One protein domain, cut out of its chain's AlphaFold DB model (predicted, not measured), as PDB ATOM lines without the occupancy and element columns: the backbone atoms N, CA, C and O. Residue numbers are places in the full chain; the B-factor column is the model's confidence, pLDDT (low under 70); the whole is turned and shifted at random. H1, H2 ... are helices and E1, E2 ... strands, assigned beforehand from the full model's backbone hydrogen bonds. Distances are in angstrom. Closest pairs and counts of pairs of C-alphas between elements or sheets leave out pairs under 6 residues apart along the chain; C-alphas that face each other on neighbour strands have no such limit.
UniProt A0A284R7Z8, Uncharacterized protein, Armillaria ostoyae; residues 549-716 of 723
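What this domain is: This is residues 549 to 716 of the 723 residues of an uncharacterized protein of Armillaria ostoyae (UniProt A0A284R7Z8). A sheet of eight strands is folded back on itself and curled like part of a barrel, with the leaf E5 to E8 face to face with the leaf E11, E10 and E9 and with E12 as the hinge. A smaller sheet, E1 to E4, packs on it at edge strand E5, making a sandwich, and the short helix H1 sticks out at the beginning of the printed part. The 168 printed residues hold one named helix, then twelve named strands, mostly strand in class; the large sheet runs E5, E6, E7, E8, E12, E11, E10, E9 and is mixed, the small one runs E1 to E4 and is antiparallel. The whole is compact, with a radius of gyration of the C-alphas of 16.3 A, spanning 48 by 42 by 28 A.

How they stand to each other: E5, residues 606 to 613, E6, 618 to 626, E7, 630 to 637, and E8, 643 to 647, form a meander, each strand the antiparallel neighbour of the one before; N 610 and O 621 are 2.8 A apart, N 622 and O 634 3.0 A, N 635 and O 644 2.8 A. E8 is parallel to E12, residues 707 to 715, with N 647 and O 707 at 2.8 A; E12 bends by 63 degrees at residue 710. E9, residues 653 to 659, E10, 667 to 674, and E11, 690 to 696, form a second meander with E12; N 658 and O 670 are 2.8 A apart, N 671 and O 692 3.0 A, N 713 and O 693 2.9 A. Between edge strands E5 and E9 the closest C-alphas, of Ser 608 and Ser 656, are 5.0 A apart. E1, residues 563 to 567, E2, 573 to 578, E3, 581 to 586, and E4, 592 to 594, form the third meander; N 566 and O 575 are 2.9 A apart, N 576 and O 583 3.0 A, N 584 and O 593 2.8 A. The closest C-alphas of E2 and E5, of Gln 577 and Tyr 607, are 5.9 A apart. In H1, residues 549 to 553, the O i to N i+4 pair is within hydrogen-bond range; H1 is on neither sheet.

Where its parts are: H1 begins at C-alpha 549 (48.336, -27.001, 56.236). E6 is 25.4 A long, E7 23.2 A, E10 23.0 A, E12 22.1 A and E5 20.2 A. E12 ends at C-alpha 715 (31.722, 17.455, 59.917).

The domain as a whole: The C-alphas farthest apart, of Val 549 and Pro 665, are 53.3 A apart. The printed part has no cut; the links E4 to E5 and E10 to E11 are long. Residues 549 to 556 stand free. The mean pLDDT of the printed part is 85.9; residues 614 to 616, 661 to 666, 698 to 706 and 715 to 716 are under 70.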
ATOM      1  N   VAL A 549      47.145 -27.398  55.476       86.75
ATOM      2  CA  VAL A 549      48.336 -27.001  56.236       86.75
ATOM      3  C   VAL A 549      49.329 -26.320  55.309       86.75
ATOM      4  O   VAL A 549      49.713 -25.196  55.591       86.75
ATOM      5  N   GLY A 550      49.684 -26.931  54.178       89.31
ATOM      6  CA  GLY A 550      50.596 -26.323  53.214       89.31
ATOM      7  C   GLY A 550      50.083 -24.998  52.658       89.31
ATOM      8  O   GLY A 550      50.873 -24.076  52.493       89.31
ATOM      9  N   ILE A 551      48.773 -24.853  52.430       86.19
ATOM     10  CA  ILE A 551      48.164 -23.570  52.050       86.19
ATOM     11  C   ILE A 551      48.321 -22.548  53.182       86.19
ATOM     12  O   ILE A 551      48.759 -21.429  52.922       86.19
ATOM     13  N   GLU A 552      47.978 -22.910  54.420       83.50
ATOM     14  CA  GLU A 552      48.011 -22.014  55.582       83.50
ATOM     15  C   GLU A 552      49.436 -21.642  56.019       83.50
ATOM     16  O   GLU A 552      49.644 -20.524  56.484       83.50
ATOM     17  N   THR A 553      50.417 -22.527  55.821       84.94
ATOM     18  CA  THR A 553      51.828 -22.319  56.186       84.94
ATOM     19  C   THR A 553      52.715 -21.897  55.018       84.94
ATOM     20  O   THR A 553      53.923 -21.766  55.204       84.94
ATOM     21  N   ALA A 554      52.175 -21.737  53.808       87.19
ATOM     22  CA  ALA A 554      52.961 -21.275  52.669       87.19
ATOM     23  C   ALA A 554      53.512 -19.867  52.921       87.19
ATOM     24  O   ALA A 554      52.783 -18.979  53.366       87.19
ATOM     25  N   ASP A 555      54.763 -19.639  52.513       81.81
ATOM     26  CA  ASP A 555      55.401 -18.314  52.554       81.81
ATOM     27  C   ASP A 555      54.613 -17.259  51.753       81.81
ATOM     28  O   ASP A 555      54.696 -16.061  52.025       81.81
ATOM     29  N   TYR A 556      53.827 -17.704  50.765       79.31
ATOM     30  CA  TYR A 556      52.982 -16.861  49.928       79.31
ATOM     31  C   TYR A 556      51.585 -17.456  49.782       79.31
ATOM     32  O   TYR A 556      51.422 -18.642  49.497       79.31
ATOM     33  N   GLN A 557      50.568 -16.600  49.869       78.44
ATOM     34  CA  GLN A 557      49.183 -16.985  49.626       78.44
ATOM     35  C   GLN A 557      48.524 -16.109  48.570       78.44
ATOM     36  O   GLN A 557      48.751 -14.901  48.468       78.44
ATOM     37  N   ARG A 558      47.626 -16.725  47.796       81.06
ATOM     38  CA  ARG A 558      46.780 -15.998  46.854       81.06
ATOM     39  C   ARG A 558      45.727 -15.194  47.610       81.06
ATOM     40  O   ARG A 558      44.804 -15.758  48.195       81.06
ATOM     41  N   ILE A 559      45.779 -13.876  47.471       79.38
ATOM     42  CA  ILE A 559      44.705 -12.986  47.912       79.38
ATOM     43  C   ILE A 559      43.466 -13.246  47.042       79.38
ATOM     44  O   ILE A 559      43.511 -13.124  45.817       79.38
ATOM     45  N   ARG A 560      42.347 -13.631  47.667       81.31
ATOM     46  CA  ARG A 560      41.062 -13.864  46.973       81.31
ATOM     47  C   ARG A 560      40.083 -12.697  47.085       81.31
ATOM     48  O   ARG A 560      39.152 -12.614  46.290       81.31
ATOM     49  N   ALA A 561      40.296 -11.802  48.045       81.69
ATOM     50  CA  ALA A 561      39.493 -10.605  48.247       81.69
ATOM     51  C   ALA A 561      40.413  -9.422  48.561       81.69
ATOM     52  O   ALA A 561      41.044  -9.386  49.615       81.69
ATOM     53  N   PHE A 562      40.489  -8.458  47.643       81.56
ATOM     54  CA  PHE A 562      41.189  -7.199  47.888       81.56
ATOM     55  C   PHE A 562      40.411  -6.371  48.911       81.56
ATOM     56  O   PHE A 562      39.207  -6.151  48.749       81.56
ATOM     57  N   LYS A 563      41.089  -5.886  49.951       87.69
ATOM     58  CA  LYS A 563      40.499  -4.982  50.941       87.69
ATOM     59  C   LYS A 563      41.004  -3.561  50.692       87.69
ATOM     60  O   LYS A 563      42.191  -3.351  50.461       87.69
ATOM     61  N   ASP A 564      40.077  -2.604  50.719       89.94
ATOM     62  CA  ASP A 564      40.326  -1.176  50.476       89.94
ATOM     63  C   ASP A 564      41.059  -0.866  49.159       89.94
ATOM     64  O   ASP A 564      41.879   0.043  49.099       89.94
ATOM     65  N   LEU A 565      40.727  -1.596  48.089       92.81
ATOM     66  CA  LEU A 565      41.247  -1.330  46.747       92.81
ATOM     67  C   LEU A 565      40.930   0.115  46.314       92.81
ATOM     68  O   LEU A 565      39.776   0.565  46.396       92.81
ATOM     69  N   ARG A 566      41.945   0.831  45.828       91.50
ATOM     70  CA  ARG A 566      41.833   2.166  45.223       91.50
ATOM     71  C   ARG A 566      42.717   2.228  43.983       91.50
ATOM     72  O   ARG A 566      43.879   1.852  44.059       91.50
ATOM     73  N   ALA A 567      42.167   2.702  42.872       90.69
ATOM     74  CA  ALA A 567      42.956   3.022  41.687       90.69
ATOM     75  C   ALA A 567      43.538   4.435  41.800       90.69
ATOM     76  O   ALA A 567      42.985   5.285  42.507       90.69
ATOM     77  N   ASP A 568      44.646   4.670  41.113       87.94
ATOM     78  CA  ASP A 568      45.172   6.005  40.877       87.94
ATOM     79  C   ASP A 568      44.299   6.765  39.847       87.94
ATOM     80  O   ASP A 568      43.265   6.274  39.386       87.94
ATOM     81  N   PHE A 569      44.687   7.992  39.496       81.31
ATOM     82  CA  PHE A 569      43.898   8.834  38.585       81.31
ATOM     83  C   PHE A 569      44.016   8.426  37.122       81.31
ATOM     84  O   PHE A 569      43.050   8.606  36.376       81.31
ATOM     85  N   ALA A 570      45.172   7.911  36.702       85.88
ATOM     86  CA  ALA A 570      45.337   7.371  35.360       85.88
ATOM     87  C   ALA A 570      44.612   6.024  35.214       85.88
ATOM     88  O   ALA A 570      44.240   5.643  34.103       85.88
ATOM     89  N   GLY A 571      44.363   5.335  36.332       88.38
ATOM     90  CA  GLY A 571      43.810   3.989  36.355       88.38
ATOM     91  C   GLY A 571      44.829   2.951  35.895       88.38
ATOM     92  O   GLY A 571      44.426   1.905  35.396       88.38
ATOM     93  N   ASP A 572      46.123   3.246  36.010       91.31
ATOM     94  CA  ASP A 572      47.227   2.353  35.659       91.31
ATOM     95  C   ASP A 572      47.828   1.660  36.888       91.31
ATOM     96  O   ASP A 572      48.523   0.656  36.745       91.31
ATOM     97  N   LYS A 573      47.517   2.131  38.101       92.06
ATOM     98  CA  LYS A 573      47.977   1.563  39.368       92.06
ATOM     99  C   LYS A 573      46.822   1.388  40.339       92.06
ATOM    100  O   LYS A 573      45.880   2.177  40.386       92.06
ATOM    101  N   VAL A 574      46.923   0.369  41.184       93.50
ATOM    102  CA  VAL A 574      46.021   0.160  42.319       93.50
ATOM    103  C   VAL A 574      46.802  -0.014  43.607       93.50
ATOM    104  O   VAL A 574      47.838  -0.669  43.620       93.50
ATOM    105  N   VAL A 575      46.277   0.527  44.702       95.06
ATOM    106  CA  VAL A 575      46.716   0.226  46.065       95.06
ATOM    107  C   VAL A 575      45.651  -0.612  46.757       95.06
ATOM    108  O   VAL A 575      44.451  -0.406  46.559       95.06
ATOM    109  N   PHE A 576      46.079  -1.562  47.572       94.19
ATOM    110  CA  PHE A 576      45.208  -2.374  48.412       94.19
ATOM    111  C   PHE A 576      45.964  -2.835  49.654       94.19
ATOM    112  O   PHE A 576      47.190  -2.752  49.721       94.19
ATOM    113  N   GLN A 577      45.229  -3.343  50.641       92.00
ATOM    114  CA  GLN A 577      45.830  -4.041  51.774       92.00
ATOM    115  C   GLN A 577      45.567  -5.549  51.713       92.00
ATOM    116  O   GLN A 577      44.494  -5.997  51.291       92.00
ATOM    117  N   ALA A 578      46.540  -6.323  52.184       88.88
ATOM    118  CA  ALA A 578      46.440  -7.761  52.383       88.88
ATOM    119  C   ALA A 578      47.249  -8.175  53.614       88.88
ATOM    120  O   ALA A 578      48.395  -7.770  53.756       88.88
ATOM    121  N   ALA A 579      46.627  -8.949  54.511       85.88
ATOM    122  CA  ALA A 579      47.241  -9.429  55.754       85.88
ATOM    123  C   ALA A 579      47.933  -8.331  56.599       85.88
ATOM    124  O   ALA A 579      48.964  -8.574  57.211       85.88
ATOM    125  N   GLY A 580      47.376  -7.113  56.627       89.62
ATOM    126  CA  GLY A 580      47.966  -5.991  57.371       89.62
ATOM    127  C   GLY A 580      49.161  -5.330  56.678       89.62
ATOM    128  O   GLY A 580      49.870  -4.556  57.306       89.62
ATOM    129  N   VAL A 581      49.389  -5.595  55.392       91.88
ATOM    130  CA  VAL A 581      50.434  -4.951  54.590       91.88
ATOM    131  C   VAL A 581      49.792  -4.198  53.430       91.88
ATOM    132  O   VAL A 581      48.828  -4.670  52.824       91.88
ATOM    133  N   THR A 582      50.316  -3.011  53.119       95.19
ATOM    134  CA  THR A 582      49.867  -2.214  51.971       95.19
ATOM    135  C   THR A 582      50.716  -2.529  50.741       95.19
ATOM    136  O   THR A 582      51.944  -2.476  50.802       95.19
ATOM    137  N   TYR A 583      50.060  -2.806  49.616       93.88
ATOM    138  CA  TYR A 583      50.694  -3.107  48.335       93.88
ATOM    139  C   TYR A 583      50.182  -2.190  47.233       93.88
ATOM    140  O   TYR A 583      49.011  -1.808  47.230       93.88
ATOM    141  N   VAL A 584      51.052  -1.899  46.271       94.62
ATOM    142  CA  VAL A 584      50.716  -1.236  45.011       94.62
ATOM    143  C   VAL A 584      51.007  -2.177  43.851       94.62
ATOM    144  O   VAL A 584      52.047  -2.830  43.821       94.62
ATOM    145  N   GLN A 585      50.098  -2.243  42.886       92.81
ATOM    146  CA  GLN A 585      50.238  -3.042  41.674       92.81
ATOM    147  C   GLN A 585      49.980  -2.174  40.448       92.81
ATOM    148  O   GLN A 585      49.000  -1.428  40.419       92.81
ATOM    149  N   VAL A 586      50.832  -2.302  39.430       93.38
ATOM    150  CA  VAL A 586      50.564  -1.753  38.096       93.38
ATOM    151  C   VAL A 586      49.562  -2.671  37.399       93.38
ATOM    152  O   VAL A 586      49.741  -3.890  37.340       93.38
ATOM    153  N   ILE A 587      48.464  -2.107  36.904       90.69
ATOM    154  CA  ILE A 587      47.391  -2.866  36.269       90.69
ATOM    155  C   ILE A 587      47.917  -3.500  34.980       90.69
ATOM    156  O   ILE A 587      48.388  -2.818  34.076       90.69
ATOM    157  N   GLY A 588      47.781  -4.823  34.885       90.31
ATOM    158  CA  GLY A 588      48.272  -5.610  33.752       90.31
ATOM    159  C   GLY A 588      49.653  -6.227  33.974       90.31
ATOM    160  O   GLY A 588      50.057  -7.065  33.172       90.31
ATOM    161  N   GLU A 589      50.339  -5.886  35.067       91.88
ATOM    162  CA  GLU A 589      51.595  -6.519  35.474       91.88
ATOM    163  C   GLU A 589      51.365  -7.558  36.584       91.88
ATOM    164  O   GLU A 589      50.456  -7.430  37.407       91.88
ATOM    165  N   GLU A 590      52.198  -8.603  36.618       83.88
ATOM    166  CA  GLU A 590      52.099  -9.679  37.621       83.88
ATOM    167  C   GLU A 590      52.727  -9.308  38.979       83.88
ATOM    168  O   GLU A 590      52.455  -9.963  39.985       83.88
ATOM    169  N   GLY A 591      53.551  -8.256  39.032       86.56
ATOM    170  CA  GLY A 591      54.279  -7.844  40.232       86.56
ATOM    171  C   GLY A 591      53.481  -6.935  41.169       86.56
ATOM    172  O   GLY A 591      52.692  -6.099  40.732       86.56
ATOM    173  N   VAL A 592      53.745  -7.050  42.473       90.38
ATOM    174  CA  VAL A 592      53.267  -6.111  43.498       90.38
ATOM    175  C   VAL A 592      54.455  -5.480  44.212       90.38
ATOM    176  O   VAL A 592      55.470  -6.129  44.456       90.38
ATOM    177  N   THR A 593      54.323  -4.211  44.574       93.50
ATOM    178  CA  THR A 593      55.316  -3.460  45.343       93.50
ATOM    179  C   THR A 593      54.782  -3.248  46.751       93.50
ATOM    180  O   THR A 593      53.698  -2.688  46.925       93.50
ATOM    181  N   LYS A 594      55.522  -3.703  47.766       93.94
ATOM    182  CA  LYS A 594      55.214  -3.395  49.169       93.94
ATOM    183  C   LYS A 594      55.461  -1.908  49.413       93.94
ATOM    184  O   LYS A 594      56.520  -1.397  49.056       93.94
ATOM    185  N   VAL A 595      54.495  -1.222  50.016       95.62
ATOM    186  CA  VAL A 595      54.647   0.190  50.384       95.62
ATOM    187  C   VAL A 595      55.617   0.299  51.570       95.62
ATOM    188  O   VAL A 595      55.439  -0.446  52.536       95.62
ATOM    189  N   PRO A 596      56.627   1.189  51.523       95.31
ATOM    190  CA  PRO A 596      57.514   1.451  52.657       95.31
ATOM    191  C   PRO A 596      56.740   1.935  53.890       95.31
ATOM    192  O   PRO A 596      55.739   2.634  53.755       95.31
ATOM    193  N   VAL A 597      57.205   1.573  55.085       95.81
ATOM    194  CA  VAL A 597      56.534   1.872  56.361       95.81
ATOM    195  C   VAL A 597      57.534   2.276  57.447       95.81
ATOM    196  O   VAL A 597      58.701   1.892  57.366       95.81
ATOM    197  N   LEU A 598      57.100   3.016  58.477       93.88
ATOM    198  CA  LEU A 598      57.974   3.367  59.611       93.88
ATOM    199  C   LEU A 598      58.292   2.167  60.508       93.88
ATOM    200  O   LEU A 598      59.404   2.056  61.021       93.88
ATOM    201  N   HIS A 599      57.326   1.265  60.685       93.31
ATOM    202  CA  HIS A 599      57.476   0.050  61.484       93.31
ATOM    203  C   HIS A 599      57.376  -1.176  60.578       93.31
ATOM    204  O   HIS A 599      56.276  -1.674  60.335       93.31
ATOM    205  N   ASP A 600      58.520  -1.635  60.063       92.19
ATOM    206  CA  ASP A 600      58.622  -2.852  59.247       92.19
ATOM    207  C   ASP A 600      59.119  -4.059  60.063       92.19
ATOM    208  O   ASP A 600      60.151  -4.661  59.775       92.19
ATOM    209  N   ASP A 601      58.406  -4.377  61.144       90.56
ATOM    210  CA  ASP A 601      58.720  -5.485  62.059       90.56
ATOM    211  C   ASP A 601      57.983  -6.795  61.719       90.56
ATOM    212  O   ASP A 601      58.140  -7.801  62.410       90.56
ATOM    213  N   GLY A 602      57.176  -6.791  60.654       85.38
ATOM    214  CA  GLY A 602      56.381  -7.936  60.206       85.38
ATOM    215  C   GLY A 602      55.138  -8.239  61.050       85.38
ATOM    216  O   GLY A 602      54.396  -9.155  60.702       85.38
ATOM    217  N   VAL A 603      54.883  -7.486  62.123       87.12
ATOM    218  CA  VAL A 603      53.721  -7.681  63.011       87.12
ATOM    219  C   VAL A 603      52.810  -6.459  63.071       87.12
ATOM    220  O   VAL A 603      51.616  -6.599  63.335       87.12
ATOM    221  N   THR A 604      53.338  -5.271  62.785       94.31
ATOM    222  CA  THR A 604      52.583  -4.020  62.811       94.31
ATOM    223  C   THR A 604      51.606  -3.936  61.625       94.31
ATOM    224  O   THR A 604      52.048  -3.963  60.473       94.31
ATOM    225  N   PRO A 605      50.281  -3.802  61.856       94.44
ATOM    226  CA  PRO A 605      49.299  -3.775  60.775       94.44
ATOM    227  C   PRO A 605      49.154  -2.392  60.131       94.44
ATOM    228  O   PRO A 605      48.950  -1.387  60.816       94.44
ATOM    229  N   TYR A 606      49.097  -2.373  58.800       96.00
ATOM    230  CA  TYR A 606      48.761  -1.223  57.963       96.00
ATOM    231  C   TYR A 606      47.481  -1.474  57.168       96.00
ATOM    232  O   TYR A 606      47.260  -2.560  56.624       96.00
ATOM    233  N   TYR A 607      46.616  -0.465  57.086       94.69
ATOM    234  CA  TYR A 607      45.278  -0.604  56.520       94.69
ATOM    235  C   TYR A 607      44.727   0.710  55.945       94.69
ATOM    236  O   TYR A 607      45.323   1.776  56.074       94.69
ATOM    237  N   SER A 608      43.565   0.627  55.283       95.25
ATOM    238  CA  SER A 608      42.882   1.760  54.635       95.25
ATOM    239  C   SER A 608      43.792   2.655  53.774       95.25
ATOM    240  O   SER A 608      43.809   3.871  53.972       95.25
ATOM    241  N   PRO A 609      44.539   2.088  52.812       96.25
ATOM    242  CA  PRO A 609      45.412   2.883  51.969       96.25
ATOM    243  C   PRO A 609      44.646   3.744  50.951       96.25
ATOM    244  O   PRO A 609      43.552   3.397  50.494       96.25
ATOM    245  N   SER A 610      45.259   4.850  50.540       93.81
ATOM    246  CA  SER A 610      44.845   5.686  49.418       93.81
ATOM    247  C   SER A 610      46.057   6.220  48.650       93.81
ATOM    248  O   SER A 610      47.142   6.388  49.204       93.81
ATOM    249  N   ILE A 611      45.877   6.455  47.347       90.38
ATOM    250  CA  ILE A 611      46.916   7.012  46.469       90.38
ATOM    251  C   ILE A 611      46.753   8.529  46.414       90.38
ATOM    252  O   ILE A 611      45.655   9.049  46.193       90.38
ATOM    253  N   ILE A 612      47.860   9.240  46.582       85.69
ATOM    254  CA  ILE A 612      47.945  10.686  46.421       85.69
ATOM    255  C   ILE A 612      48.486  10.986  45.029       85.69
ATOM    256  O   ILE A 612      49.480  10.409  44.597       85.69
ATOM    257  N   ARG A 613      47.843  11.930  44.342       71.12
ATOM    258  CA  ARG A 613      48.342  12.464  43.080       71.12
ATOM    259  C   ARG A 613      49.538  13.371  43.345       71.12
ATOM    260  O   ARG A 613      49.410  14.433  43.959       71.12
ATOM    261  N   ASP A 614      50.685  12.931  42.860       68.19
ATOM    262  CA  ASP A 614      51.902  13.710  42.705       68.19
ATOM    263  C   ASP A 614      52.435  13.381  41.303       68.19
ATOM    264  O   ASP A 614      52.585  12.219  40.939       68.19
ATOM    265  N   GLU A 615      52.615  14.399  40.460       64.62
ATOM    266  CA  GLU A 615      53.001  14.200  39.054       64.62
ATOM    267  C   GLU A 615      54.423  13.642  38.912       64.62
ATOM    268  O   GLU A 615      54.769  13.101  37.864       64.62
ATOM    269  N   ALA A 616      55.234  13.749  39.967       67.62
ATOM    270  CA  ALA A 616      56.593  13.233  39.996       67.62
ATOM    271  C   ALA A 616      56.714  11.869  40.696       67.62
ATOM    272  O   ALA A 616      57.740  11.210  40.521       67.62
ATOM    273  N   ARG A 617      55.736  11.464  41.527       78.06
ATOM    274  CA  ARG A 617      55.873  10.341  42.476       78.06
ATOM    275  C   ARG A 617      54.556   9.623  42.767       78.06
ATOM    276  O   ARG A 617      53.493  10.226  42.845       78.06
ATOM    277  N   THR A 618      54.635   8.337  43.068       86.06
ATOM    278  CA  THR A 618      53.545   7.556  43.649       86.06
ATOM    279  C   THR A 618      53.640   7.645  45.168       86.06
ATOM    280  O   THR A 618      54.474   6.984  45.792       86.06
ATOM    281  N   VAL A 619      52.782   8.468  45.777       89.62
ATOM    282  CA  VAL A 619      52.727   8.629  47.237       89.62
ATOM    283  C   VAL A 619      51.484   7.939  47.789       89.62
ATOM    284  O   VAL A 619      50.372   8.157  47.308       89.62
ATOM    285  N   ILE A 620      51.672   7.107  48.806       93.94
ATOM    286  CA  ILE A 620      50.622   6.343  49.474       93.94
ATOM    287  C   ILE A 620      50.376   6.922  50.857       93.94
ATOM    288  O   ILE A 620      51.315   7.190  51.596       93.94
ATOM    289  N   LEU A 621      49.104   7.087  51.196       94.62
ATOM    290  CA  LEU A 621      48.627   7.381  52.537       94.62
ATOM    291  C   LEU A 621      47.971   6.135  53.102       94.62
ATOM    292  O   LEU A 621      47.049   5.607  52.491       94.62
ATOM    293  N   HIS A 622      48.397   5.681  54.268       96.94
ATOM    294  CA  HIS A 622      47.764   4.554  54.948       96.94
ATOM    295  C   HIS A 622      47.713   4.760  56.456       96.94
ATOM    296  O   HIS A 622      48.366   5.644  57.011       96.94
ATOM    297  N   ALA A 623      46.881   3.962  57.110       96.94
ATOM    298  CA  ALA A 623      46.760   3.930  58.551       96.94
ATOM    299  C   ALA A 623      47.630   2.822  59.135       96.94
ATOM    300  O   ALA A 623      47.645   1.718  58.595       96.94
ATOM    301  N   ARG A 624      48.296   3.109  60.251       96.38
ATOM    302  CA  ARG A 624      49.019   2.136  61.071       96.38
ATOM    303  C   ARG A 624      48.232   1.868  62.348       96.38
ATOM    304  O   ARG A 624      47.682   2.803  62.930       96.38
ATOM    305  N   TRP A 625      48.164   0.606  62.763       95.00
ATOM    306  CA  TRP A 625      47.578   0.206  64.042       95.00
ATOM    307  C   TRP A 625      48.649   0.024  65.123       95.00
ATOM    308  O   TRP A 625      49.712  -0.534  64.866       95.00
ATOM    309  N   ASP A 626      48.321   0.451  66.337       93.31
ATOM    310  CA  ASP A 626      49.050   0.237  67.579       93.31
ATOM    311  C   ASP A 626      48.056  -0.162  68.683       93.31
ATOM    312  O   ASP A 626      47.005   0.462  68.844       93.31
ATOM    313  N   ASP A 627      48.369  -1.191  69.469       90.44
ATOM    314  CA  ASP A 627      47.448  -1.694  70.501       90.44
ATOM    315  C   ASP A 627      47.249  -0.713  71.668       90.44
ATOM    316  O   ASP A 627      46.241  -0.777  72.383       90.44
ATOM    317  N   THR A 628      48.178   0.225  71.855       89.56
ATOM    318  CA  THR A 628      48.102   1.266  72.879       89.56
ATOM    319  C   THR A 628      47.485   2.534  72.301       89.56
ATOM    320  O   THR A 628      46.463   3.006  72.803       89.56
ATOM    321  N   ASP A 629      48.046   3.078  71.230       91.25
ATOM    322  CA  ASP A 629      47.692   4.400  70.706       91.25
ATOM    323  C   ASP A 629      46.651   4.372  69.575       91.25
ATOM    324  O   ASP A 629      46.139   5.421  69.171       91.25
ATOM    325  N   PHE A 630      46.222   3.175  69.168       94.62
ATOM    326  CA  PHE A 630      45.273   2.909  68.090       94.62
ATOM    327  C   PHE A 630      45.809   3.327  66.726       94.62
ATOM    328  O   PHE A 630      46.655   2.637  66.178       94.62
ATOM    329  N   THR A 631      45.291   4.395  66.121       96.25
ATOM    330  CA  THR A 631      45.585   4.704  64.723       96.25
ATOM    331  C   THR A 631      46.458   5.941  64.566       96.25
ATOM    332  O   THR A 631      46.078   7.025  65.013       96.25
ATOM    333  N   SER A 632      47.533   5.808  63.791       96.50
ATOM    334  CA  SER A 632      48.254   6.922  63.161       96.50
ATOM    335  C   SER A 632      48.171   6.832  61.632       96.50
ATOM    336  O   SER A 632      47.722   5.824  61.080       96.50
ATOM    337  N   PHE A 633      48.551   7.905  60.934       96.69
ATOM    338  CA  PHE A 633      48.631   7.921  59.473       96.69
ATOM    339  C   PHE A 633      50.061   8.158  59.012       96.69
ATOM    340  O   PHE A 633      50.758   9.006  59.566       96.69
ATOM    341  N   GLU A 634      50.458   7.469  57.951       95.19
ATOM    342  CA  GLU A 634      51.780   7.591  57.344       95.19
ATOM    343  C   GLU A 634      51.653   7.895  55.851       95.19
ATOM    344  O   GLU A 634      50.733   7.419  55.176       95.19
ATOM    345  N   LEU A 635      52.576   8.716  55.355       92.81
ATOM    346  CA  LEU A 635      52.802   8.955  53.937       92.81
ATOM    347  C   LEU A 635      54.097   8.280  53.512       92.81
ATOM    348  O   LEU A 635      55.128   8.496  54.145       92.81
ATOM    349  N   ALA A 636      54.052   7.540  52.411       93.44
ATOM    350  CA  ALA A 636      55.200   6.833  51.862       93.44
ATOM    351  C   ALA A 636      55.327   7.068  50.354       93.44
ATOM    352  O   ALA A 636      54.335   6.978  49.630       93.44
ATOM    353  N   SER A 637      56.536   7.337  49.862       90.69
ATOM    354  CA  SER A 637      56.829   7.373  48.421       90.69
ATOM    355  C   SER A 637      57.386   6.033  47.953       90.69
ATOM    356  O   SER A 637      58.277   5.477  48.592       90.69
ATOM    357  N   LEU A 638      56.888   5.533  46.819       89.81
ATOM    358  CA  LEU A 638      57.413   4.304  46.220       89.81
ATOM    359  C   LEU A 638      58.766   4.505  45.533       89.81
ATOM    360  O   LEU A 638      59.605   3.614  45.587       89.81
ATOM    361  N   GLU A 639      58.970   5.643  44.871       86.75
ATOM    362  CA  GLU A 639      60.171   5.905  44.072       86.75
ATOM    363  C   GLU A 639      61.379   6.232  44.951       86.75
ATOM    364  O   GLU A 639      62.466   5.702  44.733       86.75
ATOM    365  N   ASP A 640      61.177   7.074  45.967       84.62
ATOM    366  CA  ASP A 640      62.265   7.577  46.812       84.62
ATOM    367  C   ASP A 640      62.378   6.838  48.154       84.62
ATOM    368  O   ASP A 640      63.330   7.052  48.903       84.62
ATOM    369  N   GLY A 641      61.394   6.000  48.494       87.88
ATOM    370  CA  GLY A 641      61.398   5.168  49.699       87.88
ATOM    371  C   GLY A 641      61.253   5.916  51.028       87.88
ATOM    372  O   GLY A 641      61.357   5.289  52.081       87.88
ATOM    373  N   TRP A 642      61.031   7.236  51.024       89.62
ATOM    374  CA  TRP A 642      60.817   7.985  52.264       89.62
ATOM    375  C   TRP A 642      59.440   7.692  52.860       89.62
ATOM    376  O   TRP A 642      58.462   7.507  52.130       89.62
ATOM    377  N   VAL A 643      59.377   7.708  54.193       92.62
ATOM    378  CA  VAL A 643      58.153   7.543  54.982       92.62
ATOM    379  C   VAL A 643      58.097   8.621  56.057       92.62
ATOM    380  O   VAL A 643      59.113   8.930  56.684       92.62
ATOM    381  N   VAL A 644      56.923   9.207  56.271       91.62
ATOM    382  CA  VAL A 644      56.700  10.261  57.266       91.62
ATOM    383  C   VAL A 644      55.336  10.098  57.937       91.62
ATOM    384  O   VAL A 644      54.325   9.872  57.276       91.62
ATOM    385  N   GLU A 645      55.300  10.238  59.259       93.12
ATOM    386  CA  GLU A 645      54.058  10.201  60.035       93.12
ATOM    387  C   GLU A 645      53.328  11.553  59.997       93.12
ATOM    388  O   GLU A 645      53.952  12.622  60.069       93.12
ATOM    389  N   ILE A 646      51.995  11.508  59.940       92.06
ATOM    390  CA  ILE A 646      51.123  12.664  60.148       92.06
ATOM    391  C   ILE A 646      50.855  12.823  61.650       92.06
ATOM    392  O   ILE A 646      50.137  12.034  62.266       92.06
ATOM    393  N   LYS A 647      51.406  13.886  62.232       90.88
ATOM    394  CA  LYS A 647      51.329  14.208  63.660       90.88
ATOM    395  C   LYS A 647      50.133  15.106  63.983       90.88
ATOM    396  O   LYS A 647      49.576  15.789  63.125       90.88
ATOM    397  N   GLY A 648      49.756  15.140  65.262       88.44
ATOM    398  CA  GLY A 648      48.677  16.000  65.771       88.44
ATOM    399  C   GLY A 648      47.294  15.342  65.790       88.44
ATOM    400  O   GLY A 648      46.310  15.980  66.168       88.44
ATOM    401  N   LEU A 649      47.194  14.056  65.437       90.44
ATOM    402  CA  LEU A 649      45.986  13.279  65.688       90.44
ATOM    403  C   LEU A 649      45.889  12.936  67.184       90.44
ATOM    404  O   LEU A 649      46.831  12.382  67.748       90.44
ATOM    405  N   PRO A 650      44.759  13.218  67.856       90.81
ATOM    406  CA  PRO A 650      44.525  12.686  69.187       90.81
ATOM    407  C   PRO A 650      44.363  11.166  69.111       90.81
ATOM    408  O   PRO A 650      43.984  10.632  68.070       90.81
ATOM    409  N   ARG A 651      44.548  10.474  70.235       93.50
ATOM    410  CA  ARG A 651      44.299   9.031  70.328       93.50
ATOM    411  C   ARG A 651      42.898   8.678  69.814       93.50
ATOM    412  O   ARG A 651      41.901   9.286  70.223       93.50
ATOM    413  N   GLY A 652      42.811   7.708  68.910       94.25
ATOM    414  CA  GLY A 652      41.551   7.337  68.279       94.25
ATOM    415  C   GLY A 652      41.703   6.288  67.190       94.25
ATOM    416  O   GLY A 652      42.803   5.998  66.738       94.25
ATOM    417  N   ARG A 653      40.565   5.725  66.783       95.19
ATOM    418  CA  ARG A 653      40.479   4.737  65.707       95.19
ATOM    419  C   ARG A 653      40.069   5.449  64.433       95.19
ATOM    420  O   ARG A 653      38.935   5.939  64.345       95.19
ATOM    421  N   TYR A 654      40.984   5.519  63.477       95.12
ATOM    422  CA  TYR A 654      40.781   6.252  62.236       95.12
ATOM    423  C   TYR A 654      40.789   5.318  61.029       95.12
ATOM    424  O   TYR A 654      41.529   4.339  60.985       95.12
ATOM    425  N   LEU A 655      39.933   5.607  60.057       94.00
ATOM    426  CA  LEU A 655      39.730   4.803  58.859       94.00
ATOM    427  C   LEU A 655      39.670   5.700  57.623       94.00
ATOM    428  O   LEU A 655      39.304   6.876  57.702       94.00
ATOM    429  N   SER A 656      39.951   5.092  56.471       93.56
ATOM    430  CA  SER A 656      39.763   5.692  55.143       93.56
ATOM    431  C   SER A 656      40.366   7.101  54.973       93.56
ATOM    432  O   SER A 656      39.657   7.997  54.509       93.56
ATOM    433  N   PRO A 657      41.644   7.326  55.340       94.50
ATOM    434  CA  PRO A 657      42.299   8.603  55.100       94.50
ATOM    435  C   PRO A 657      42.444   8.880  53.598       94.50
ATOM    436  O   PRO A 657      42.846   8.010  52.825       94.50
ATOM    437  N   VAL A 658      42.138  10.107  53.184       91.19
ATOM    438  CA  VAL A 658      42.331  10.612  51.819       91.19
ATOM    439  C   VAL A 658      42.804  12.059  51.872       91.19
ATOM    440  O   VAL A 658      42.315  12.842  52.680       91.19
ATOM    441  N   ILE A 659      43.733  12.445  51.002       88.19
ATOM    442  CA  ILE A 659      44.154  13.847  50.873       88.19
ATOM    443  C   ILE A 659      43.520  14.451  49.623       88.19
ATOM    444  O   ILE A 659      43.608  13.889  48.533       88.19
ATOM    445  N   CYS A 660      42.873  15.602  49.799       75.31
ATOM    446  CA  CYS A 660      42.300  16.425  48.746       75.31
ATOM    447  C   CYS A 660      43.405  16.992  47.846       75.31
ATOM    448  O   CYS A 660      44.456  17.428  48.320       75.31
ATOM    449  N   GLN A 661      43.146  16.993  46.541       64.81
ATOM    450  CA  GLN A 661      44.157  17.168  45.496       64.81
ATOM    451  C   GLN A 661      43.887  18.400  44.629       64.81
ATOM    452  O   GLN A 661      43.918  18.330  43.403       64.81
ATOM    453  N   VAL A 662      43.544  19.525  45.256       57.03
ATOM    454  CA  VAL A 662      43.393  20.806  44.548       57.03
ATOM    455  C   VAL A 662      44.754  21.501  44.502       57.03
ATOM    456  O   VAL A 662      45.478  21.449  45.495       57.03
ATOM    457  N   ASP A 663      45.065  22.195  43.401       54.53
ATOM    458  CA  ASP A 663      46.213  23.109  43.252       54.53
ATOM    459  C   ASP A 663      46.090  24.316  44.201       54.53
ATOM    460  O   ASP A 663      45.851  25.459  43.805       54.53
ATOM    461  N   ARG A 664      46.178  24.060  45.504       51.41
ATOM    462  CA  ARG A 664      46.229  25.064  46.561       51.41
ATOM    463  C   ARG A 664      47.502  24.857  47.379       51.41
ATOM    464  O   ARG A 664      47.955  23.726  47.531       51.41
ATOM    465  N   PRO A 665      48.045  25.925  47.983       54.72
ATOM    466  CA  PRO A 665      49.168  25.818  48.913       54.72
ATOM    467  C   PRO A 665      48.837  25.018  50.190       54.72
ATOM    468  O   PRO A 665      49.747  24.675  50.935       54.72
ATOM    469  N   HIS A 666      47.558  24.694  50.430       59.97
ATOM    470  CA  HIS A 666      47.080  23.934  51.587       59.97
ATOM    471  C   HIS A 666      46.490  22.598  51.133       59.97
ATOM    472  O   HIS A 666      45.539  22.574  50.346       59.97
ATOM    473  N   ARG A 667      47.045  21.488  51.635       75.12
ATOM    474  CA  ARG A 667      46.492  20.146  51.429       75.12
ATOM    475  C   ARG A 667      45.555  19.797  52.577       75.12
ATOM    476  O   ARG A 667      45.881  20.025  53.738       75.12
ATOM    477  N   VAL A 668      44.414  19.218  52.225       85.62
ATOM    478  CA  VAL A 668      43.345  18.891  53.169       85.62
ATOM    479  C   VAL A 668      43.239  17.376  53.305       85.62
ATOM    480  O   VAL A 668      43.002  16.688  52.318       85.62
ATOM    481  N   LEU A 669      43.403  16.850  54.512       90.56
ATOM    482  CA  LEU A 669      43.221  15.447  54.865       90.56
ATOM    483  C   LEU A 669      41.778  15.217  55.332       90.56
ATOM    484  O   LEU A 669      41.325  15.861  56.270       90.56
ATOM    485  N   ALA A 670      41.074  14.263  54.731       92.69
ATOM    486  CA  ALA A 670      39.782  13.783  55.204       92.69
ATOM    487  C   ALA A 670      39.891  12.337  55.700       92.69
ATOM    488  O   ALA A 670      40.578  11.517  55.094       92.69
ATOM    489  N   PHE A 671      39.226  12.017  56.809       95.31
ATOM    490  CA  PHE A 671      39.261  10.686  57.419       95.31
ATOM    491  C   PHE A 671      38.052  10.442  58.324       95.31
ATOM    492  O   PHE A 671      37.395  11.377  58.781       95.31
ATOM    493  N   VAL A 672      37.762   9.178  58.620       95.81
ATOM    494  CA  VAL A 672      36.658   8.789  59.506       95.81
ATOM    495  C   VAL A 672      37.207   8.390  60.868       95.81
ATOM    496  O   VAL A 672      38.116   7.571  60.945       95.81
ATOM    497  N   LYS A 673      36.625   8.914  61.948       95.12
ATOM    498  CA  LYS A 673      36.839   8.419  63.313       95.12
ATOM    499  C   LYS A 673      35.672   7.536  63.737       95.12
ATOM    500  O   LYS A 673      34.519   7.949  63.617       95.12
ATOM    501  N   ILE A 674      35.965   6.375  64.313       94.75
ATOM    502  CA  ILE A 674      34.955   5.497  64.920       94.75
ATOM    503  C   ILE A 674      35.087   5.462  66.445       94.75
ATOM    504  O   ILE A 674      36.170   5.648  66.998       94.75
ATOM    505  N   ALA A 675      33.969   5.203  67.129       93.38
ATOM    506  CA  ALA A 675      33.944   5.086  68.586       93.38
ATOM    507  C   ALA A 675      34.538   3.755  69.089       93.38
ATOM    508  O   ALA A 675      34.983   3.683  70.231       93.38
ATOM    509  N   GLY A 676      34.547   2.732  68.231       89.88
ATOM    510  CA  GLY A 676      34.879   1.353  68.574       89.88
ATOM    511  C   GLY A 676      34.048   0.357  67.768       89.88
ATOM    512  O   GLY A 676      33.069   0.736  67.117       89.88
ATOM    513  N   ASP A 677      34.429  -0.912  67.823       85.44
ATOM    514  CA  ASP A 677      33.656  -2.042  67.306       85.44
ATOM    515  C   ASP A 677      33.834  -3.281  68.202       85.44
ATOM    516  O   ASP A 677      34.424  -3.210  69.279       85.44
ATOM    517  N   TYR A 678      33.300  -4.426  67.769       84.69
ATOM    518  CA  TYR A 678      33.392  -5.675  68.528       84.69
ATOM    519  C   TYR A 678      34.841  -6.150  68.751       84.69
ATOM    520  O   TYR A 678      35.105  -6.825  69.741       84.69
ATOM    521  N   LEU A 679      35.770  -5.814  67.851       81.19
ATOM    522  CA  LEU A 679      37.166  -6.256  67.924       81.19
ATOM    523  C   LEU A 679      38.037  -5.276  68.716       81.19
ATOM    524  O   LEU A 679      38.952  -5.685  69.416       81.19
ATOM    525  N   THR A 680      37.745  -3.981  68.613       84.56
ATOM    526  CA  THR A 680      38.575  -2.893  69.148       84.56
ATOM    527  C   THR A 680      38.026  -2.266  70.437       84.56
ATOM    528  O   THR A 680      38.691  -1.411  71.033       84.56
ATOM    529  N   GLY A 681      36.822  -2.671  70.862       86.56
ATOM    530  CA  GLY A 681      36.125  -2.192  72.060       86.56
ATOM    531  C   GLY A 681      35.653  -0.734  71.972       86.56
ATOM    532  O   GLY A 681      36.060   0.016  71.089       86.56
ATOM    533  N   ASP A 682      34.803  -0.308  72.911       88.06
ATOM    534  CA  ASP A 682      34.144   1.014  72.924       88.06
ATOM    535  C   ASP A 682      34.370   1.833  74.216       88.06
ATOM    536  O   ASP A 682      33.741   2.871  74.427       88.06
ATOM    537  N   VAL A 683      35.324   1.415  75.057       90.50
ATOM    538  CA  VAL A 683      35.633   2.059  76.351       90.50
ATOM    539  C   VAL A 683      36.620   3.226  76.218       90.50
ATOM    540  O   VAL A 683      36.468   4.253  76.875       90.50
ATOM    541  N   VAL A 684      37.642   3.095  75.365       91.00
ATOM    542  CA  VAL A 684      38.729   4.083  75.224       91.00
ATOM    543  C   VAL A 684      38.599   4.838  73.902       91.00
ATOM    544  O   VAL A 684      38.351   4.224  72.867       91.00
ATOM    545  N   ALA A 685      38.810   6.161  73.924       90.88
ATOM    546  CA  ALA A 685      38.833   7.045  72.749       90.88
ATOM    547  C   ALA A 685      37.543   7.056  71.890       90.88
ATOM    548  O   ALA A 685      37.601   7.261  70.677       90.88
ATOM    549  N   SER A 686      36.374   6.892  72.520       92.50
ATOM    550  CA  SER A 686      35.067   6.751  71.853       92.50
ATOM    551  C   SER A 686      34.359   8.068  71.491       92.50
ATOM    552  O   SER A 686      33.338   8.062  70.804       92.50
ATOM    553  N   ALA A 687      34.890   9.213  71.928       91.81
ATOM    554  CA  ALA A 687      34.243  10.512  71.758       91.81
ATOM    555  C   ALA A 687      34.257  11.022  70.305       91.81
ATOM    556  O   ALA A 687      35.261  10.884  69.599       91.81
ATOM    557  N   ALA A 688      33.168  11.692  69.912       91.06
ATOM    558  CA  ALA A 688      32.992  12.379  68.629       91.06
ATOM    559  C   ALA A 688      33.353  11.522  67.391       91.06
ATOM    560  O   ALA A 688      34.225  11.908  66.608       91.06
ATOM    561  N   PRO A 689      32.738  10.342  67.195       92.94
ATOM    562  CA  PRO A 689      32.871   9.621  65.931       92.94
ATOM    563  C   PRO A 689      32.262  10.445  64.785       92.94
ATOM    564  O   PRO A 689      31.290  11.170  64.989       92.94
ATOM    565  N   GLY A 690      32.817  10.332  63.582       92.69
ATOM    566  CA  GLY A 690      32.337  11.088  62.426       92.69
ATOM    567  C   GLY A 690      33.383  11.266  61.332       92.69
ATOM    568  O   GLY A 690      34.477  10.704  61.402       92.69
ATOM    569  N   LEU A 691      33.025  12.054  60.321       94.06
ATOM    570  CA  LEU A 691      33.934  12.493  59.267       94.06
ATOM    571  C   LEU A 691      34.706  13.725  59.748       94.06
ATOM    572  O   LEU A 691      34.120  14.683  60.252       94.06
ATOM    573  N   TYR A 692      36.018  13.693  59.579       93.25
ATOM    574  CA  TYR A 692      36.922  14.771  59.939       93.25
ATOM    575  C   TYR A 692      37.638  15.290  58.709       93.25
ATOM    576  O   TYR A 692      37.974  14.524  57.806       93.25
ATOM    577  N   VAL A 693      37.893  16.592  58.724       91.00
ATOM    578  CA  VAL A 693      38.692  17.298  57.730       91.00
ATOM    579  C   VAL A 693      39.775  18.078  58.473       91.00
ATOM    580  O   VAL A 693      39.500  18.681  59.511       91.00
ATOM    581  N   ALA A 694      41.010  18.011  57.987       88.19
ATOM    582  CA  ALA A 694      42.184  18.582  58.629       88.19
ATOM    583  C   ALA A 694      43.112  19.260  57.615       88.19
ATOM    584  O   ALA A 694      43.327  18.730  56.526       88.19
ATOM    585  N   ASP A 695      43.698  20.395  57.989       86.19
ATOM    586  CA  ASP A 695      44.707  21.090  57.182       86.19
ATOM    587  C   ASP A 695      46.118  20.601  57.533       86.19
ATOM    588  O   ASP A 695      46.455  20.468  58.711       86.19
ATOM    589  N   LEU A 696      46.959  20.369  56.521       82.62
ATOM    590  CA  LEU A 696      48.355  19.947  56.691       82.62
ATOM    591  C   LEU A 696      49.333  21.130  56.536       82.62
ATOM    592  O   LEU A 696      49.165  21.956  55.638       82.62
ATOM    593  N   GLU A 697      50.371  21.184  57.386       72.88
ATOM    594  CA  GLU A 697      51.373  22.277  57.444       72.88
ATOM    595  C   GLU A 697      52.267  22.402  56.202       72.88
ATOM    596  O   GLU A 697      52.734  23.498  55.890       72.88
ATOM    597  N   ALA A 698      52.526  21.299  55.496       65.12
ATOM    598  CA  ALA A 698      53.487  21.250  54.396       65.12
ATOM    599  C   ALA A 698      53.094  20.236  53.310       65.12
ATOM    600  O   ALA A 698      52.277  19.338  53.522       65.12
ATOM    601  N   ALA A 699      53.701  20.381  52.125       61.53
ATOM    602  CA  ALA A 699      53.582  19.395  51.055       61.53
ATOM    603  C   ALA A 699      54.325  18.090  51.427       61.53
ATOM    604  O   ALA A 699      55.391  18.169  52.039       61.53
ATOM    605  N   PRO A 700      53.808  16.905  51.042       62.91
ATOM    606  CA  PRO A 700      54.478  15.626  51.265       62.91
ATOM    607  C   PRO A 700      55.883  15.635  50.660       62.91
ATOM    608  O   PRO A 700      56.061  16.004  49.498       62.91
ATOM    609  N   GLY A 701      56.882  15.237  51.438       63.34
ATOM    610  CA  GLY A 701      58.267  15.229  50.994       63.34
ATOM    611  C   GLY A 701      59.205  14.635  52.043       63.34
ATOM    612  O   GLY A 701      58.772  14.331  53.153       63.34
ATOM    613  N   PRO A 702      60.501  14.502  51.716       59.25
ATOM    614  CA  PRO A 702      61.487  13.785  52.529       59.25
ATOM    615  C   PRO A 702      61.899  14.508  53.830       59.25
ATOM    616  O   PRO A 702      62.955  14.222  54.386       59.25
ATOM    617  N   SER A 703      61.115  15.469  54.330       59.53
ATOM    618  CA  SER A 703      61.423  16.154  55.589       59.53
ATOM    619  C   SER A 703      61.345  15.179  56.767       59.53
ATOM    620  O   SER A 703      60.298  14.582  57.010       59.53
ATOM    621  N   HIS A 704      62.426  15.063  57.538       53.16
ATOM    622  CA  HIS A 704      62.543  14.101  58.641       53.16
ATOM    623  C   HIS A 704      61.685  14.418  59.890       53.16
ATOM    624  O   HIS A 704      61.674  13.622  60.825       53.16
ATOM    625  N   GLU A 705      60.966  15.546  59.946       60.59
ATOM    626  CA  GLU A 705      60.295  16.009  61.176       60.59
ATOM    627  C   GLU A 705      58.812  15.602  61.342       60.59
ATOM    628  O   GLU A 705      58.228  15.865  62.398       60.59
ATOM    629  N   GLY A 706      58.205  14.853  60.414       65.94
ATOM    630  CA  GLY A 706      56.755  14.586  60.446       65.94
ATOM    631  C   GLY A 706      55.947  15.695  59.758       65.94
ATOM    632  O   GLY A 706      56.451  16.799  59.577       65.94
ATOM    633  N   ILE A 707      54.691  15.430  59.387       77.81
ATOM    634  CA  ILE A 707      53.766  16.460  58.872       77.81
ATOM    635  C   ILE A 707      52.714  16.740  59.941       77.81
ATOM    636  O   ILE A 707      51.962  15.836  60.297       77.81
ATOM    637  N   ASN A 708      52.628  17.965  60.460       79.38
ATOM    638  CA  ASN A 708      51.626  18.278  61.480       79.38
ATOM    639  C   ASN A 708      50.279  18.682  60.865       79.38
ATOM    640  O   ASN A 708      50.204  19.301  59.797       79.38
ATOM    641  N   ILE A 709      49.213  18.363  61.597       78.38
ATOM    642  CA  ILE A 709      47.871  18.903  61.385       78.38
ATOM    643  C   ILE A 709      47.771  20.288  62.044       78.38
ATOM    644  O   ILE A 709      47.919  20.404  63.260       78.38
ATOM    645  N   VAL A 710      47.463  21.320  61.250       76.12
ATOM    646  CA  VAL A 710      47.306  22.720  61.707       76.12
ATOM    647  C   VAL A 710      45.953  22.945  62.366       76.12
ATOM    648  O   VAL A 710      45.819  23.663  63.353       76.12
ATOM    649  N   SER A 711      44.919  22.380  61.754       75.62
ATOM    650  CA  SER A 711      43.527  22.612  62.106       75.62
ATOM    651  C   SER A 711      42.736  21.340  61.825       75.62
ATOM    652  O   SER A 711      43.092  20.563  60.935       75.62
ATOM    653  N   ARG A 712      41.675  21.101  62.599       77.75
ATOM    654  CA  ARG A 712      40.767  19.979  62.367       77.75
ATOM    655  C   ARG A 712      39.346  20.348  62.748       77.75
ATOM    656  O   ARG A 712      39.091  20.724  63.890       77.75
ATOM    657  N   GLU A 713      38.417  20.101  61.837       79.31
ATOM    658  CA  GLU A 713      36.984  20.267  62.061       79.31
ATOM    659  C   GLU A 713      36.258  18.923  61.912       79.31
ATOM    660  O   GLU A 713      36.568  18.109  61.036       79.31
ATOM    661  N   SER A 714      35.295  18.662  62.801       77.31
ATOM    662  CA  SER A 714      34.369  17.536  62.659       77.31
ATOM    663  C   SER A 714      33.186  17.966  61.802       77.31
ATOM    664  O   SER A 714      32.451  18.877  62.185       77.31
ATOM    665  N   MET A 715      32.944  17.278  60.693       67.38
ATOM    666  CA  MET A 715      31.722  17.455  59.917       67.38
ATOM    667  C   MET A 715      30.613  16.611  60.554       67.38
ATOM    668  O   MET A 715      30.450  15.429  60.250       67.38
ATOM    669  N   LEU A 716      29.855  17.203  61.481       52.19
ATOM    670  CA  LEU A 716      28.576  16.634  61.908       52.19
ATOM    671  C   LEU A 716      27.610  16.717  60.718       52.19
ATOM    672  O   LEU A 716      27.434  17.789  60.143       52.19
TER     673      LEU A 716